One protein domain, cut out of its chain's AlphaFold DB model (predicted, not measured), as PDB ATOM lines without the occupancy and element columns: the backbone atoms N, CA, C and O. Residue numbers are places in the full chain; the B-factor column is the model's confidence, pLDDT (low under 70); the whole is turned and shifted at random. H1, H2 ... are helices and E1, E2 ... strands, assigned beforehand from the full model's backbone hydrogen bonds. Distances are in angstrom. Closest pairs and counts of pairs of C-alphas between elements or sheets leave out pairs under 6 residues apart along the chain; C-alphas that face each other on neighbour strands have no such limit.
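AT A GLANCE: This is residues 167 to 192, 205 to 264 and 279 to 305 of the 330 residues of an uncharacterized protein of Alienimonas californiensis (UniProt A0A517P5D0). A strongly twisted sheet of four strands, E1 to E4, has the longest helix, H3, packed slantwise over one face, while the short helix H2 follows E4 with no residue between them but turns off in another direction, on the opposite face and beside the strands. The small helix H1 lies well away from the sheet, and residues 238 to 243, in the loop between E3 and E4, stick out. The printed part has 113 residues, with three named helices and four named strands in the order H1 E1 E2 E3 E4 H2 H3; the sheet order is E1, E2, E3, E4, mixed. The class is mixed, helices and strands, with 55 residues, under half, in named elements. The whole is compact, with a radius of gyration of the C-alphas of 15.1 A and spans of 41 by 41 by 35 A.

HOW THE PARTS SIT: H1, residues 167 to 171, is not on the sheet. E1, residues 183 to 188, is an edge strand, antiparallel to E2, residues 206 to 214; N 186 and O 208 are within hydrogen-bond range at 2.8 A. E2 is parallel to E3, residues 226 to 231, at 29 degrees, with N 228 and O 211 at 2.8 A. E3 and E4, residues 248 to 253, form an antiparallel hairpin, with N 229 and O 250 at 2.8 A. H2, residues 254 to 261, is on the sheet at a height of 8.4 A, over none of the strands; its closest C-alphas to E3 are those of Arg 254 and Asp 226, 4.9 A apart. H3, residues 285 to 299, is on the opposite face at a height of 8.8 A, making two layers, a helix on one face of a sheet. It lies over E2, slantwise at 48 degrees on the local plane, and their closest C-alphas, Ala 295 and Ala 212, are 7.4 A apart. H3 is only just not over E3 or E4, with 2 of its C-alphas falling on each. In H1 and H3 every O i to N i+4 pair is within hydrogen-bond range; in H2 2 of 4 are.

IN THESE COORDINATES: H1 begins at C-alpha 167, (-37.488, 46.922, 5.942). E2 is 24.9 A long, E4 16.6 A, E3 15.7 A and E1 14.7 A. H2 measures 11.5 A. H3 measures 19.9 A and ends at C-alpha 299, (-38.055, 49.113, 19.847).

THE WHOLE: The C-alphas farthest apart, of Glu 168 and Leu 241, are 44.8 A apart. Residues 193 to 204 and 265 to 278 are not printed, with C-alpha gaps of 10.3 A and 25.9 A. The links H1 to E1, E2 to E3 and E3 to E4 are long. The printed part's mean pLDDT is 70.4; residues under 70 include 237 to 247 and 279 to 305.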
ATOM      1  N   ALA A 167     -36.306  47.651   6.397       87.94
ATOM      2  CA  ALA A 167     -37.488  46.922   5.942       87.94
ATOM      3  C   ALA A 167     -37.071  45.665   5.167       87.94
ATOM      4  O   ALA A 167     -37.424  44.561   5.564       87.94
ATOM      5  N   GLU A 168     -36.178  45.808   4.185       89.62
ATOM      6  CA  GLU A 168     -35.647  44.668   3.430       89.62
ATOM      7  C   GLU A 168     -34.931  43.648   4.321       89.62
ATOM      8  O   GLU A 168     -35.055  42.439   4.125       89.62
ATOM      9  N   TRP A 169     -34.174  44.109   5.322       87.19
ATOM     10  CA  TRP A 169     -33.534  43.212   6.287       87.19
ATOM     11  C   TRP A 169     -34.548  42.447   7.128       87.19
ATOM     12  O   TRP A 169     -34.282  41.306   7.497       87.19
ATOM     13  N   ARG A 170     -35.696  43.059   7.428       85.88
ATOM     14  CA  ARG A 170     -36.791  42.422   8.160       85.88
ATOM     15  C   ARG A 170     -37.490  41.376   7.302       85.88
ATOM     16  O   ARG A 170     -37.719  40.283   7.798       85.88
ATOM     17  N   ASP A 171     -37.729  41.666   6.028       87.94
ATOM     18  CA  ASP A 171     -38.389  40.742   5.092       87.94
ATOM     19  C   ASP A 171     -37.555  39.482   4.816       87.94
ATOM     20  O   ASP A 171     -38.085  38.429   4.464       87.94
ATOM     21  N   ARG A 172     -36.234  39.566   5.010       87.50
ATOM     22  CA  ARG A 172     -35.316  38.418   4.925       87.50
ATOM     23  C   ARG A 172     -35.261  37.581   6.208       87.50
ATOM     24  O   ARG A 172     -34.625  36.527   6.204       87.50
ATOM     25  N   MET A 173     -35.865  38.041   7.303       83.19
ATOM     26  CA  MET A 173     -35.894  37.335   8.585       83.19
ATOM     27  C   MET A 173     -37.212  36.567   8.754       83.19
ATOM     28  O   MET A 173     -38.219  36.913   8.138       83.19
ATOM     29  N   PRO A 174     -37.249  35.528   9.611       85.69
ATOM     30  CA  PRO A 174     -38.509  34.906  10.004       85.69
ATOM     31  C   PRO A 174     -39.497  35.949  10.567       85.69
ATOM     32  O   PRO A 174     -39.042  36.880  11.234       85.69
ATOM     33  N   PRO A 175     -40.824  35.782  10.390       84.00
ATOM     34  CA  PRO A 175     -41.825  36.723  10.915       84.00
ATOM     35  C   PRO A 175     -41.719  36.963  12.430       84.00
ATOM     36  O   PRO A 175     -41.890  38.086  12.894       84.00
ATOM     37  N   ASP A 176     -41.356  35.921  13.182       82.38
ATOM     38  CA  ASP A 176     -41.124  35.970  14.636       82.38
ATOM     39  C   ASP A 176     -39.653  36.247  14.998       82.38
ATOM     40  O   ASP A 176     -39.207  36.048  16.134       82.38
ATOM     41  N   GLY A 177     -38.864  36.654  14.005       75.88
ATOM     42  CA  GLY A 177     -37.461  36.981  14.146       75.88
ATOM     43  C   GLY A 177     -37.244  38.215  15.028       75.88
ATOM     44  O   GLY A 177     -38.123  39.063  15.195       75.88
ATOM     45  N   PRO A 178     -36.050  38.345  15.619       77.50
ATOM     46  CA  PRO A 178     -35.700  39.535  16.380       77.50
ATOM     47  C   PRO A 178     -35.711  40.786  15.488       77.50
ATOM     48  O   PRO A 178     -35.301  40.752  14.328       77.50
ATOM     49  N   GLY A 179     -36.143  41.918  16.049       79.44
ATOM     50  CA  GLY A 179     -36.179  43.188  15.324       79.44
ATOM     51  C   GLY A 179     -34.794  43.627  14.837       79.44
ATOM     52  O   GLY A 179     -33.806  43.531  15.568       79.44
ATOM     53  N   ILE A 180     -34.726  44.152  13.609       85.06
ATOM     54  CA  ILE A 180     -33.493  44.717  13.050       85.06
ATOM     55  C   ILE A 180     -33.164  46.016  13.794       85.06
ATOM     56  O   ILE A 180     -33.996  46.931  13.809       85.06
ATOM     57  N   PRO A 181     -31.982  46.140  14.415       85.62
ATOM     58  CA  PRO A 181     -31.643  47.299  15.225       85.62
ATOM     59  C   PRO A 181     -31.502  48.537  14.339       85.62
ATOM     60  O   PRO A 181     -31.110  48.450  13.178       85.62
ATOM     61  N   ARG A 182     -31.831  49.704  14.886       85.88
ATOM     62  CA  ARG A 182     -31.642  50.996  14.222       85.88
ATOM     63  C   ARG A 182     -30.317  51.604  14.664       85.88
ATOM     64  O   ARG A 182     -30.000  51.564  15.853       85.88
ATOM     65  N   MET A 183     -29.573  52.186  13.728       88.38
ATOM     66  CA  MET A 183     -28.436  53.041  14.056       88.38
ATOM     67  C   MET A 183     -28.934  54.436  14.416       88.38
ATOM     68  O   MET A 183     -29.694  55.052  13.672       88.38
ATOM     69  N   GLN A 184     -28.506  54.940  15.563       84.81
ATOM     70  CA  GLN A 184     -28.797  56.286  16.026       84.81
ATOM     71  C   GLN A 184     -27.500  57.052  16.255       84.81
ATOM     72  O   GLN A 184     -26.449  56.472  16.529       84.81
ATOM     73  N   LEU A 185     -27.587  58.371  16.149       83.75
ATOM     74  CA  LEU A 185     -26.501  59.270  16.506       83.75
ATOM     75  C   LEU A 185     -26.659  59.648  17.979       83.75
ATOM     76  O   LEU A 185     -27.771  59.868  18.458       83.75
ATOM     77  N   ARG A 186     -25.551  59.718  18.713       82.62
ATOM     78  CA  ARG A 186     -25.508  60.274  20.067       82.62
ATOM     79  C   ARG A 186     -24.354  61.242  20.203       82.62
ATOM     80  O   ARG A 186     -23.278  61.027  19.651       82.62
ATOM     81  N   LEU A 187     -24.553  62.247  21.041       75.38
ATOM     82  CA  LEU A 187     -23.455  63.018  21.599       75.38
ATOM     83  C   LEU A 187     -22.905  62.254  22.803       75.38
ATOM     84  O   LEU A 187     -23.552  62.125  23.843       75.38
ATOM     85  N   ALA A 188     -21.708  61.706  22.659       70.94
ATOM     86  CA  ALA A 188     -20.938  61.188  23.768       70.94
ATOM     87  C   ALA A 188     -20.199  62.351  24.428       70.94
ATOM     88  O   ALA A 188     -19.203  62.857  23.913       70.94
ATOM     89  N   ARG A 189     -20.687  62.782  25.595       63.84
ATOM     90  CA  ARG A 189     -19.842  63.571  26.491       63.84
ATOM     91  C   ARG A 189     -18.658  62.714  26.917       63.84
ATOM     92  O   ARG A 189     -18.828  61.535  27.231       63.84
ATOM     93  N   ALA A 190     -17.488  63.334  26.928       55.88
ATOM     94  CA  ALA A 190     -16.303  62.785  27.549       55.88
ATOM     95  C   ALA A 190     -16.603  62.290  28.967       55.88
ATOM     96  O   ALA A 190     -17.411  62.881  29.688       55.88
ATOM     97  N   ALA A 191     -15.952  61.199  29.372       51.81
ATOM     98  CA  ALA A 191     -16.139  60.613  30.698       51.81
ATOM     99  C   ALA A 191     -15.746  61.580  31.836       51.81
ATOM    100  O   ALA A 191     -16.211  61.423  32.967       51.81
ATOM    101  N   ALA A 192     -14.928  62.593  31.537       53.28
ATOM    102  CA  ALA A 192     -14.595  63.670  32.454       53.28
ATOM    103  C   ALA A 192     -15.641  64.792  32.362       53.28
ATOM    104  O   ALA A 192     -15.690  65.549  31.393       53.28
ATOM    105  N   ALA A 205     -17.359  67.142  23.628       74.50
ATOM    106  CA  ALA A 205     -18.351  66.150  23.241       74.50
ATOM    107  C   ALA A 205     -17.993  65.591  21.856       74.50
ATOM    108  O   ALA A 205     -17.695  66.345  20.932       74.50
ATOM    109  N   THR A 206     -18.041  64.271  21.716       81.00
ATOM    110  CA  THR A 206     -17.807  63.572  20.450       81.00
ATOM    111  C   THR A 206     -19.124  63.000  19.953       81.00
ATOM    112  O   THR A 206     -19.921  62.477  20.731       81.00
ATOM    113  N   ALA A 207     -19.396  63.111  18.657       85.12
ATOM    114  CA  ALA A 207     -20.523  62.407  18.064       85.12
ATOM    115  C   ALA A 207     -20.143  60.926  17.880       85.12
ATOM    116  O   ALA A 207     -19.023  60.619  17.476       85.12
ATOM    117  N   ARG A 208     -21.054  60.009  18.218       87.38
ATOM    118  CA  ARG A 208     -20.895  58.551  18.085       87.38
ATOM    119  C   ARG A 208     -22.165  57.932  17.524       87.38
ATOM    120  O   ARG A 208     -23.266  58.425  17.764       87.38
ATOM    121  N   THR A 209     -22.020  56.830  16.812       88.19
ATOM    122  CA  THR A 209     -23.128  55.977  16.385       88.19
ATOM    123  C   THR A 209     -23.406  54.913  17.441       88.19
ATOM    124  O   THR A 209     -22.495  54.384  18.080       88.19
ATOM    125  N   TRP A 210     -24.670  54.564  17.640       89.62
ATOM    126  CA  TRP A 210     -25.037  53.481  18.542       89.62
ATOM    127  C   TRP A 210     -26.270  52.731  18.060       89.62
ATOM    128  O   TRP A 210     -27.033  53.232  17.236       89.62
ATOM    129  N   CYS A 211     -26.476  51.522  18.570       89.81
ATOM    130  CA  CYS A 211     -27.714  50.781  18.358       89.81
ATOM    131  C   CYS A 211     -28.185  50.103  19.646       89.81
ATOM    132  O   CYS A 211     -27.381  49.799  20.530       89.81
ATOM    133  N   ALA A 212     -29.488  49.854  19.756       86.38
ATOM    134  CA  ALA A 212     -30.044  49.034  20.826       86.38
ATOM    135  C   ALA A 212     -29.993  47.549  20.438       86.38
ATOM    136  O   ALA A 212     -30.458  47.169  19.363       86.38
ATOM    137  N   TRP A 213     -29.467  46.710  21.330       84.75
ATOM    138  CA  TRP A 213     -29.427  45.260  21.183       84.75
ATOM    139  C   TRP A 213     -30.229  44.607  22.304       84.75
ATOM    140  O   TRP A 213     -29.801  44.573  23.457       84.75
ATOM    141  N   VAL A 214     -31.426  44.121  21.979       82.38
ATOM    142  CA  VAL A 214     -32.346  43.564  22.977       82.38
ATOM    143  C   VAL A 214     -32.055  42.085  23.215       82.38
ATOM    144  O   VAL A 214     -31.930  41.307  22.271       82.38
ATOM    145  N   ASP A 215     -31.924  41.720  24.491       78.88
ATOM    146  CA  ASP A 215     -31.705  40.363  25.002       78.88
ATOM    147  C   ASP A 215     -30.573  39.601  24.304       78.88
ATOM    148  O   ASP A 215     -30.632  38.383  24.168       78.88
ATOM    149  N   ALA A 216     -29.541  40.323  23.853       78.12
ATOM    150  CA  ALA A 216     -28.419  39.760  23.107       78.12
ATOM    151  C   ALA A 216     -28.859  38.833  21.951       78.12
ATOM    152  O   ALA A 216     -28.153  37.882  21.614       78.12
ATOM    153  N   ALA A 217     -30.030  39.092  21.352       76.25
ATOM    154  CA  ALA A 217     -30.603  38.217  20.341       76.25
ATOM    155  C   ALA A 217     -29.607  38.006  19.184       76.25
ATOM    156  O   ALA A 217     -28.905  38.953  18.808       76.25
ATOM    157  N   PRO A 218     -29.509  36.802  18.600       64.38
ATOM    158  CA  PRO A 218     -28.567  36.519  17.523       64.38
ATOM    159  C   PRO A 218     -28.973  37.260  16.239       64.38
ATOM    160  O   PRO A 218     -29.619  36.715  15.355       64.38
ATOM    161  N   ILE A 219     -28.608  38.541  16.156       70.69
ATOM    162  CA  ILE A 219     -28.906  39.449  15.042       70.69
ATOM    163  C   ILE A 219     -27.641  39.985  14.399       70.69
ATOM    164  O   ILE A 219     -26.560  39.950  14.993       70.69
ATOM    165  N   VAL A 220     -27.769  40.511  13.189       76.81
ATOM    166  CA  VAL A 220     -26.705  41.296  12.568       76.81
ATOM    167  C   VAL A 220     -26.599  42.623  13.321       76.81
ATOM    168  O   VAL A 220     -27.567  43.379  13.398       76.81
ATOM    169  N   LEU A 221     -25.432  42.885  13.914       82.62
ATOM    170  CA  LEU A 221     -25.150  44.168  14.549       82.62
ATOM    171  C   LEU A 221     -24.622  45.156  13.504       82.62
ATOM    172  O   LEU A 221     -23.638  44.829  12.827       82.62
ATOM    173  N   PRO A 222     -25.197  46.366  13.414       84.81
ATOM    174  CA  PRO A 222     -24.710  47.388  12.505       84.81
ATOM    175  C   PRO A 222     -23.262  47.778  12.827       84.81
ATOM    176  O   PRO A 222     -22.806  47.580  13.964       84.81
ATOM    177  N   PRO A 223     -22.534  48.372  11.867       85.56
ATOM    178  CA  PRO A 223     -21.207  48.941  12.087       85.56
ATOM    179  C   PRO A 223     -21.300  50.251  12.894       85.56
ATOM    180  O   PRO A 223     -21.061  51.333  12.378       85.56
ATOM    181  N   CYS A 224     -21.687  50.148  14.166       88.00
ATOM    182  CA  CYS A 224     -21.796  51.271  15.100       88.00
ATOM    183  C   CYS A 224     -20.634  51.318  16.105       88.00
ATOM    184  O   CYS A 224     -19.942  50.319  16.312       88.00
ATOM    185  N   ASP A 225     -20.437  52.458  16.764       89.38
ATOM    186  CA  ASP A 225     -19.399  52.619  17.789       89.38
ATOM    187  C   ASP A 225     -19.792  51.914  19.089       89.38
ATOM    188  O   ASP A 225     -18.977  51.227  19.712       89.38
ATOM    189  N   ASP A 226     -21.059  52.063  19.487       90.38
ATOM    190  CA  ASP A 226     -21.579  51.560  20.756       90.38
ATOM    191  C   ASP A 226     -22.828  50.688  20.588       90.38
ATOM    192  O   ASP A 226     -23.698  50.920  19.749       90.38
ATOM    193  N   VAL A 227     -22.958  49.703  21.467       89.06
ATOM    194  CA  VAL A 227     -24.140  48.856  21.594       89.06
ATOM    195  C   VAL A 227     -24.755  49.099  22.961       89.06
ATOM    196  O   VAL A 227     -24.114  48.917  23.997       89.06
ATOM    197  N   LEU A 228     -26.019  49.505  22.971       89.69
ATOM    198  CA  LEU A 228     -26.836  49.518  24.169       89.69
ATOM    199  C   LEU A 228     -27.495  48.145  24.319       89.69
ATOM    200  O   LEU A 228     -28.519  47.863  23.700       89.69
ATOM    201  N   LEU A 229     -26.922  47.299  25.167       87.19
ATOM    202  CA  LEU A 229     -27.517  46.026  25.545       87.19
ATOM    203  C   LEU A 229     -28.718  46.271  26.471       87.19
ATOM    204  O   LEU A 229     -28.567  46.795  27.578       87.19
ATOM    205  N   VAL A 230     -29.901  45.857  26.026       85.62
ATOM    206  CA  VAL A 230     -31.161  45.944  26.774       85.62
ATOM    207  C   VAL A 230     -31.568  44.532  27.178       85.62
ATOM    208  O   VAL A 230     -32.059  43.772  26.352       85.62
ATOM    209  N   ARG A 231     -31.368  44.156  28.443       82.94
ATOM    210  CA  ARG A 231     -31.776  42.841  28.961       82.94
ATOM    211  C   ARG A 231     -33.132  42.946  29.637       82.94
ATOM    212  O   ARG A 231     -33.245  43.501  30.734       82.94
ATOM    213  N   ASP A 232     -34.133  42.378  28.988       80.31
ATOM    214  CA  ASP A 232     -35.494  42.274  29.492       80.31
ATOM    215  C   ASP A 232     -35.783  40.843  29.960       80.31
ATOM    216  O   ASP A 232     -36.033  40.613  31.151       80.31
ATOM    217  N   LYS A 233     -35.641  39.867  29.050       80.25
ATOM    218  CA  LYS A 233     -35.783  38.433  29.334       80.25
ATOM    219  C   LYS A 233     -34.524  37.843  29.971       80.25
ATOM    220  O   LYS A 233     -34.642  37.015  30.871       80.25
ATOM    221  N   LEU A 234     -33.333  38.300  29.568       77.44
ATOM    222  CA  LEU A 234     -32.039  37.810  30.079       77.44
ATOM    223  C   LEU A 234     -31.522  38.589  31.299       77.44
ATOM    224  O   LEU A 234     -30.321  38.632  31.577       77.44
ATOM    225  N   ARG A 235     -32.412  39.261  32.033       77.81
ATOM    226  CA  ARG A 235     -32.009  40.034  33.210       77.81
ATOM    227  C   ARG A 235     -31.475  39.114  34.322       77.81
ATOM    228  O   ARG A 235     -32.083  38.073  34.586       77.81
ATOM    229  N   PRO A 236     -30.397  39.498  35.034       70.94
ATOM    230  CA  PRO A 236     -29.943  38.757  36.206       70.94
ATOM    231  C   PRO A 236     -31.066  38.676  37.247       70.94
ATOM    232  O   PRO A 236     -31.549  39.700  37.735       70.94
ATOM    233  N   ARG A 237     -31.506  37.461  37.590       69.81
ATOM    234  CA  ARG A 237     -32.460  37.256  38.686       69.81
ATOM    235  C   ARG A 237     -31.692  37.344  40.002       69.81
ATOM    236  O   ARG A 237     -30.854  36.494  40.282       69.81
ATOM    237  N   ARG A 238     -31.962  38.376  40.807       65.75
ATOM    238  CA  ARG A 238     -31.461  38.424  42.186       65.75
ATOM    239  C   ARG A 238     -32.232  37.383  42.995       65.75
ATOM    240  O   ARG A 238     -33.453  37.462  43.101       65.75
ATOM    241  N   PHE A 239     -31.526  36.382  43.513       63.62
ATOM    242  CA  PHE A 239     -32.095  35.416  44.447       63.62
ATOM    243  C   PHE A 239     -32.426  36.146  45.758       63.62
ATOM    244  O   PHE A 239     -31.522  36.531  46.493       63.62
ATOM    245  N   GLY A 240     -33.718  36.371  46.017       61.38
ATOM    246  CA  GLY A 240     -34.226  36.940  47.271       61.38
ATOM    247  C   GLY A 240     -35.224  38.087  47.074       61.38
ATOM    248  O   GLY A 240     -34.825  39.182  46.701       61.38
ATOM    249  N   LEU A 241     -36.508  37.801  47.340       54.66
ATOM    250  CA  LEU A 241     -37.636  38.659  47.783       54.66
ATOM    251  C   LEU A 241     -37.916  40.052  47.175       54.66
ATOM    252  O   LEU A 241     -38.943  40.641  47.510       54.66
ATOM    253  N   PHE A 242     -37.110  40.586  46.264       52.44
ATOM    254  CA  PHE A 242     -37.327  41.919  45.703       52.44
ATOM    255  C   PHE A 242     -37.895  41.861  44.283       52.44
ATOM    256  O   PHE A 242     -37.526  41.002  43.479       52.44
ATOM    257  N   LYS A 243     -38.829  42.788  44.012       55.84
ATOM    258  CA  LYS A 243     -39.491  43.036  42.721       55.84
ATOM    259  C   LYS A 243     -38.536  42.826  41.545       55.84
ATOM    260  O   LYS A 243     -37.369  43.206  41.616       55.84
ATOM    261  N   ALA A 244     -39.070  42.286  40.445       55.22
ATOM    262  CA  ALA A 244     -38.368  42.252  39.168       55.22
ATOM    263  C   ALA A 244     -37.725  43.623  38.904       55.22
ATOM    264  O   ALA A 244     -38.421  44.637  38.896       55.22
ATOM    265  N   ALA A 245     -36.399  43.644  38.760       57.50
ATOM    266  CA  ALA A 245     -35.681  44.868  38.440       57.50
ATOM    267  C   ALA A 245     -36.202  45.437  37.109       57.50
ATOM    268  O   ALA A 245     -36.543  44.666  36.204       57.50
ATOM    269  N   GLU A 246     -36.243  46.770  36.995       65.62
ATOM    270  CA  GLU A 246     -36.394  47.452  35.703       65.62
ATOM    271  C   GLU A 246     -35.361  46.899  34.701       65.62
ATOM    272  O   GLU A 246     -34.324  46.360  35.103       65.62
ATOM    273  N   ALA A 247     -35.659  46.994  33.399       66.94
ATOM    274  CA  ALA A 247     -34.794  46.483  32.332       66.94
ATOM    275  C   ALA A 247     -33.318  46.833  32.591       66.94
ATOM    276  O   ALA A 247     -32.982  47.978  32.901       66.94
ATOM    277  N   SER A 248     -32.428  45.839  32.483       80.25
ATOM    278  CA  SER A 248     -31.003  46.078  32.711       80.25
ATOM    279  C   SER A 248     -30.381  46.619  31.433       80.25
ATOM    280  O   SER A 248     -30.348  45.937  30.410       80.25
ATOM    281  N   LEU A 249     -29.886  47.849  31.517       82.75
ATOM    282  CA  LEU A 249     -29.292  48.588  30.412       82.75
ATOM    283  C   LEU A 249     -27.773  48.619  30.579       82.75
ATOM    284  O   LEU A 249     -27.279  48.918  31.666       82.75
ATOM    285  N   CYS A 250     -27.030  48.324  29.518       86.31
ATOM    286  CA  CYS A 250     -25.576  48.421  29.516       86.31
ATOM    287  C   CYS A 250     -25.095  48.969  28.174       86.31
ATOM    288  O   CYS A 250     -25.270  48.326  27.144       86.31
ATOM    289  N   LEU A 251     -24.505  50.163  28.187       86.62
ATOM    290  CA  LEU A 251     -23.851  50.733  27.015       86.62
ATOM    291  C   LEU A 251     -22.401  50.249  26.978       86.62
ATOM    292  O   LEU A 251     -21.675  50.422  27.957       86.62
ATOM    293  N   MET A 252     -21.982  49.662  25.864       89.19
ATOM    294  CA  MET A 252     -20.631  49.127  25.690       89.19
ATOM    295  C   MET A 252     -20.106  49.384  24.274       89.19
ATOM    296  O   MET A 252     -20.910  49.475  23.346       89.19
ATOM    297  N   PRO A 253     -18.780  49.470  24.073       89.62
ATOM    298  CA  PRO A 253     -18.209  49.536  22.733       89.62
ATOM    299  C   PRO A 253     -18.609  48.311  21.905       89.62
ATOM    300  O   PRO A 253     -18.600  47.184  22.410       89.62
ATOM    301  N   ARG A 254     -18.897  48.492  20.612       87.56
ATOM    302  CA  ARG A 254     -19.216  47.374  19.707       87.56
ATOM    303  C   ARG A 254     -18.101  46.326  19.671       87.56
ATOM    304  O   ARG A 254     -18.384  45.132  19.593       87.56
ATOM    305  N   SER A 255     -16.841  46.749  19.769       87.06
ATOM    306  CA  SER A 255     -15.679  45.848  19.818       87.06
ATOM    307  C   SER A 255     -15.742  44.858  20.987       87.06
ATOM    308  O   SER A 255     -15.377  43.696  20.820       87.06
ATOM    309  N   SER A 256     -16.280  45.273  22.137       86.19
ATOM    310  CA  SER A 256     -16.476  44.410  23.308       86.19
ATOM    311  C   SER A 256     -17.561  43.352  23.095       86.19
ATOM    312  O   SER A 256     -17.530  42.311  23.742       86.19
ATOM    313  N   VAL A 257     -18.502  43.592  22.179       83.38
ATOM    314  CA  VAL A 257     -19.573  42.648  21.829       83.38
ATOM    315  C   VAL A 257     -19.124  41.649  20.769       83.38
ATOM    316  O   VAL A 257     -19.379  40.454  20.895       83.38
ATOM    317  N   VAL A 258     -18.445  42.119  19.720       73.50
ATOM    318  CA  VAL A 258     -17.986  41.257  18.616       73.50
ATOM    319  C   VAL A 258     -17.023  40.180  19.127       73.50
ATOM    320  O   VAL A 258     -17.109  39.033  18.692       73.50
ATOM    321  N   GLY A 259     -16.184  40.511  20.115       63.97
ATOM    322  CA  GLY A 259     -15.303  39.542  20.773       63.97
ATOM    323  C   GLY A 259     -16.037  38.390  21.473       63.97
ATOM    324  O   GLY A 259     -15.488  37.297  21.563       63.97
ATOM    325  N   LEU A 260     -17.288  38.589  21.908       62.59
ATOM    326  CA  LEU A 260     -18.077  37.548  22.581       62.59
ATOM    327  C   LEU A 260     -18.607  36.494  21.602       62.59
ATOM    328  O   LEU A 260     -18.651  35.318  21.948       62.59
ATOM    329  N   ARG A 261     -18.947  36.878  20.364       54.81
ATOM    330  CA  ARG A 261     -19.410  35.921  19.338       54.81
ATOM    331  C   ARG A 261     -18.298  35.026  18.804       54.81
ATOM    332  O   ARG A 261     -18.560  33.886  18.442       54.81
ATOM    333  N   GLY A 262     -17.061  35.522  18.784       46.91
ATOM    334  CA  GLY A 262     -15.898  34.714  18.410       46.91
ATOM    335  C   GLY A 262     -15.594  33.581  19.398       46.91
ATOM    336  O   GLY A 262     -14.920  32.629  19.025       46.91
ATOM    337  N   ALA A 263     -16.101  33.657  20.633       43.91
ATOM    338  CA  ALA A 263     -15.907  32.624  21.647       43.91
ATOM    339  C   ALA A 263     -16.937  31.480  21.565       43.91
ATOM    340  O   ALA A 263     -16.677  30.405  22.094       43.91
ATOM    341  N   GLU A 264     -18.076  31.663  20.884       42.72
ATOM    342  CA  GLU A 264     -19.108  30.617  20.737       42.72
ATOM    343  C   GLU A 264     -18.760  29.553  19.679       42.72
ATOM    344  O   GLU A 264     -19.387  28.496  19.642       42.72
ATOM    345  N   GLU A 279     -22.306  48.384  37.928       38.03
ATOM    346  CA  GLU A 279     -23.483  48.654  38.771       38.03
ATOM    347  C   GLU A 279     -23.953  50.114  38.740       38.03
ATOM    348  O   GLU A 279     -25.020  50.434  39.269       38.03
ATOM    349  N   ARG A 280     -23.179  51.024  38.141       41.06
ATOM    350  CA  ARG A 280     -23.510  52.447  38.083       41.06
ATOM    351  C   ARG A 280     -23.159  53.040  36.732       41.06
ATOM    352  O   ARG A 280     -22.008  53.015  36.306       41.06
ATOM    353  N   PHE A 281     -24.159  53.646  36.105       42.72
ATOM    354  CA  PHE A 281     -23.915  54.611  35.050       42.72
ATOM    355  C   PHE A 281     -23.170  55.835  35.624       42.72
ATOM    356  O   PHE A 281     -23.437  56.224  36.766       42.72
ATOM    357  N   PRO A 282     -22.271  56.477  34.856       43.47
ATOM    358  CA  PRO A 282     -21.616  57.707  35.290       43.47
ATOM    359  C   PRO A 282     -22.640  58.824  35.595       43.47
ATOM    360  O   PRO A 282     -23.762  58.798  35.068       43.47
ATOM    361  N   PRO A 283     -22.298  59.812  36.443       35.69
ATOM    362  CA  PRO A 283     -23.167  60.958  36.729       35.69
ATOM    363  C   PRO A 283     -23.555  61.697  35.433       35.69
ATOM    364  O   PRO A 283     -22.694  61.977  34.606       35.69
ATOM    365  N   GLY A 284     -24.847  61.998  35.239       41.03
ATOM    366  CA  GLY A 284     -25.401  62.562  33.985       41.03
ATOM    367  C   GLY A 284     -26.226  61.574  33.143       41.03
ATOM    368  O   GLY A 284     -26.870  61.945  32.167       41.03
ATOM    369  N   SER A 285     -26.288  60.319  33.570       45.31
ATOM    370  CA  SER A 285     -26.949  59.199  32.890       45.31
ATOM    371  C   SER A 285     -28.475  59.188  32.906       45.31
ATOM    372  O   SER A 285     -29.061  58.328  32.264       45.31
ATOM    373  N   ARG A 286     -29.146  60.132  33.574       44.47
ATOM    374  CA  ARG A 286     -30.618  60.200  33.577       44.47
ATOM    375  C   ARG A 286     -31.181  60.557  32.196       44.47
ATOM    376  O   ARG A 286     -32.113  59.906  31.756       44.47
ATOM    377  N   GLN A 287     -30.541  61.486  31.479       46.12
ATOM    378  CA  GLN A 287     -30.873  61.798  30.079       46.12
ATOM    379  C   GLN A 287     -30.605  60.605  29.155       46.12
ATOM    380  O   GLN A 287     -31.409  60.306  28.279       46.12
ATOM    381  N   LEU A 288     -29.510  59.875  29.401       50.25
ATOM    382  CA  LEU A 288     -29.213  58.631  28.693       50.25
ATOM    383  C   LEU A 288     -30.288  57.573  28.980       50.25
ATOM    384  O   LEU A 288     -30.712  56.884  28.064       50.25
ATOM    385  N   LEU A 289     -30.750  57.464  30.229       52.38
ATOM    386  CA  LEU A 289     -31.794  56.538  30.663       52.38
ATOM    387  C   LEU A 289     -33.156  56.892  30.054       52.38
ATOM    388  O   LEU A 289     -33.876  55.983  29.667       52.38
ATOM    389  N   ASP A 290     -33.498  58.176  29.940       54.00
ATOM    390  CA  ASP A 290     -34.754  58.640  29.339       54.00
ATOM    391  C   ASP A 290     -34.747  58.434  27.814       54.00
ATOM    392  O   ASP A 290     -35.657  57.793  27.292       54.00
ATOM    393  N   ALA A 291     -33.670  58.825  27.118       51.09
ATOM    394  CA  ALA A 291     -33.471  58.515  25.696       51.09
ATOM    395  C   ALA A 291     -33.439  56.997  25.440       51.09
ATOM    396  O   ALA A 291     -33.934  56.505  24.430       51.09
ATOM    397  N   THR A 292     -32.907  56.228  26.393       56.66
ATOM    398  CA  THR A 292     -32.927  54.766  26.350       56.66
ATOM    399  C   THR A 292     -34.327  54.207  26.584       56.66
ATOM    400  O   THR A 292     -34.719  53.266  25.906       56.66
ATOM    401  N   LYS A 293     -35.104  54.752  27.523       59.62
ATOM    402  CA  LYS A 293     -36.493  54.339  27.759       59.62
ATOM    403  C   LYS A 293     -37.352  54.623  26.533       59.62
ATOM    404  O   LYS A 293     -38.143  53.762  26.167       59.62
ATOM    405  N   GLU A 294     -37.144  55.758  25.869       57.56
ATOM    406  CA  GLU A 294     -37.759  56.066  24.576       57.56
ATOM    407  C   GLU A 294     -37.292  55.092  23.489       57.56
ATOM    408  O   GLU A 294     -38.132  54.512  22.811       57.56
ATOM    409  N   ALA A 295     -35.990  54.807  23.375       54.31
ATOM    410  CA  ALA A 295     -35.471  53.834  22.413       54.31
ATOM    411  C   ALA A 295     -35.995  52.407  22.661       54.31
ATOM    412  O   ALA A 295     -36.287  51.689  21.711       54.31
ATOM    413  N   VAL A 296     -36.158  51.995  23.923       58.09
ATOM    414  CA  VAL A 296     -36.732  50.698  24.315       58.09
ATOM    415  C   VAL A 296     -38.235  50.666  24.064       58.09
ATOM    416  O   VAL A 296     -38.733  49.674  23.542       58.09
ATOM    417  N   ALA A 297     -38.966  51.728  24.408       63.72
ATOM    418  CA  ALA A 297     -40.390  51.849  24.107       63.72
ATOM    419  C   ALA A 297     -40.637  51.838  22.594       63.72
ATOM    420  O   ALA A 297     -41.577  51.202  22.138       63.72
ATOM    421  N   TRP A 298     -39.752  52.469  21.824       56.44
ATOM    422  CA  TRP A 298     -39.798  52.509  20.369       56.44
ATOM    423  C   TRP A 298     -39.398  51.174  19.734       56.44
ATOM    424  O   TRP A 298     -40.061  50.720  18.814       56.44
ATOM    425  N   PHE A 299     -38.385  50.482  20.266       53.25
ATOM    426  CA  PHE A 299     -38.055  49.113  19.847       53.25
ATOM    427  C   PHE A 299     -39.208  48.138  20.124       53.25
ATOM    428  O   PHE A 299     -39.402  47.172  19.394       53.25
ATOM    429  N   ARG A 300     -39.964  48.385  21.198       58.47
ATOM    430  CA  ARG A 300     -41.164  47.624  21.560       58.47
ATOM    431  C   ARG A 300     -42.414  48.069  20.803       58.47
ATOM    432  O   ARG A 300     -43.410  47.350  20.862       58.47
ATOM    433  N   ALA A 301     -42.397  49.231  20.151       54.78
ATOM    434  CA  ALA A 301     -43.532  49.685  19.372       54.78
ATOM    435  C   ALA A 301     -43.662  48.779  18.135       54.78
ATOM    436  O   ALA A 301     -42.651  48.488  17.488       54.78
ATOM    437  N   PRO A 302     -44.873  48.297  17.810       45.66
ATOM    438  CA  PRO A 302     -45.091  47.569  16.568       45.66
ATOM    439  C   PRO A 302     -44.686  48.447  15.368       45.66
ATOM    440  O   PRO A 302     -44.685  49.677  15.491       45.66
ATOM    441  N   PRO A 303     -44.323  47.844  14.218       48.09
ATOM    442  CA  PRO A 303     -43.986  48.604  13.021       48.09
ATOM    443  C   PRO A 303     -45.091  49.617  12.709       48.09
ATOM    444  O   PRO A 303     -46.273  49.321  12.896       48.09
ATOM    445  N   ALA A 304     -44.700  50.804  12.238       48.97
ATOM    446  CA  ALA A 304     -45.616  51.901  11.908       48.97
ATOM    447  C   ALA A 304     -46.725  51.486  10.919       48.97
ATOM    448  O   ALA A 304     -47.768  52.123  10.871       48.97
ATOM    449  N   ASP A 305     -46.533  50.375  10.211       43.22
ATOM    450  CA  ASP A 305     -47.473  49.808   9.246       43.22
ATOM    451  C   ASP A 305     -48.665  49.079   9.913       43.22
ATOM    452  O   ASP A 305     -49.636  48.740   9.242       43.22
TER     453      ASP A 305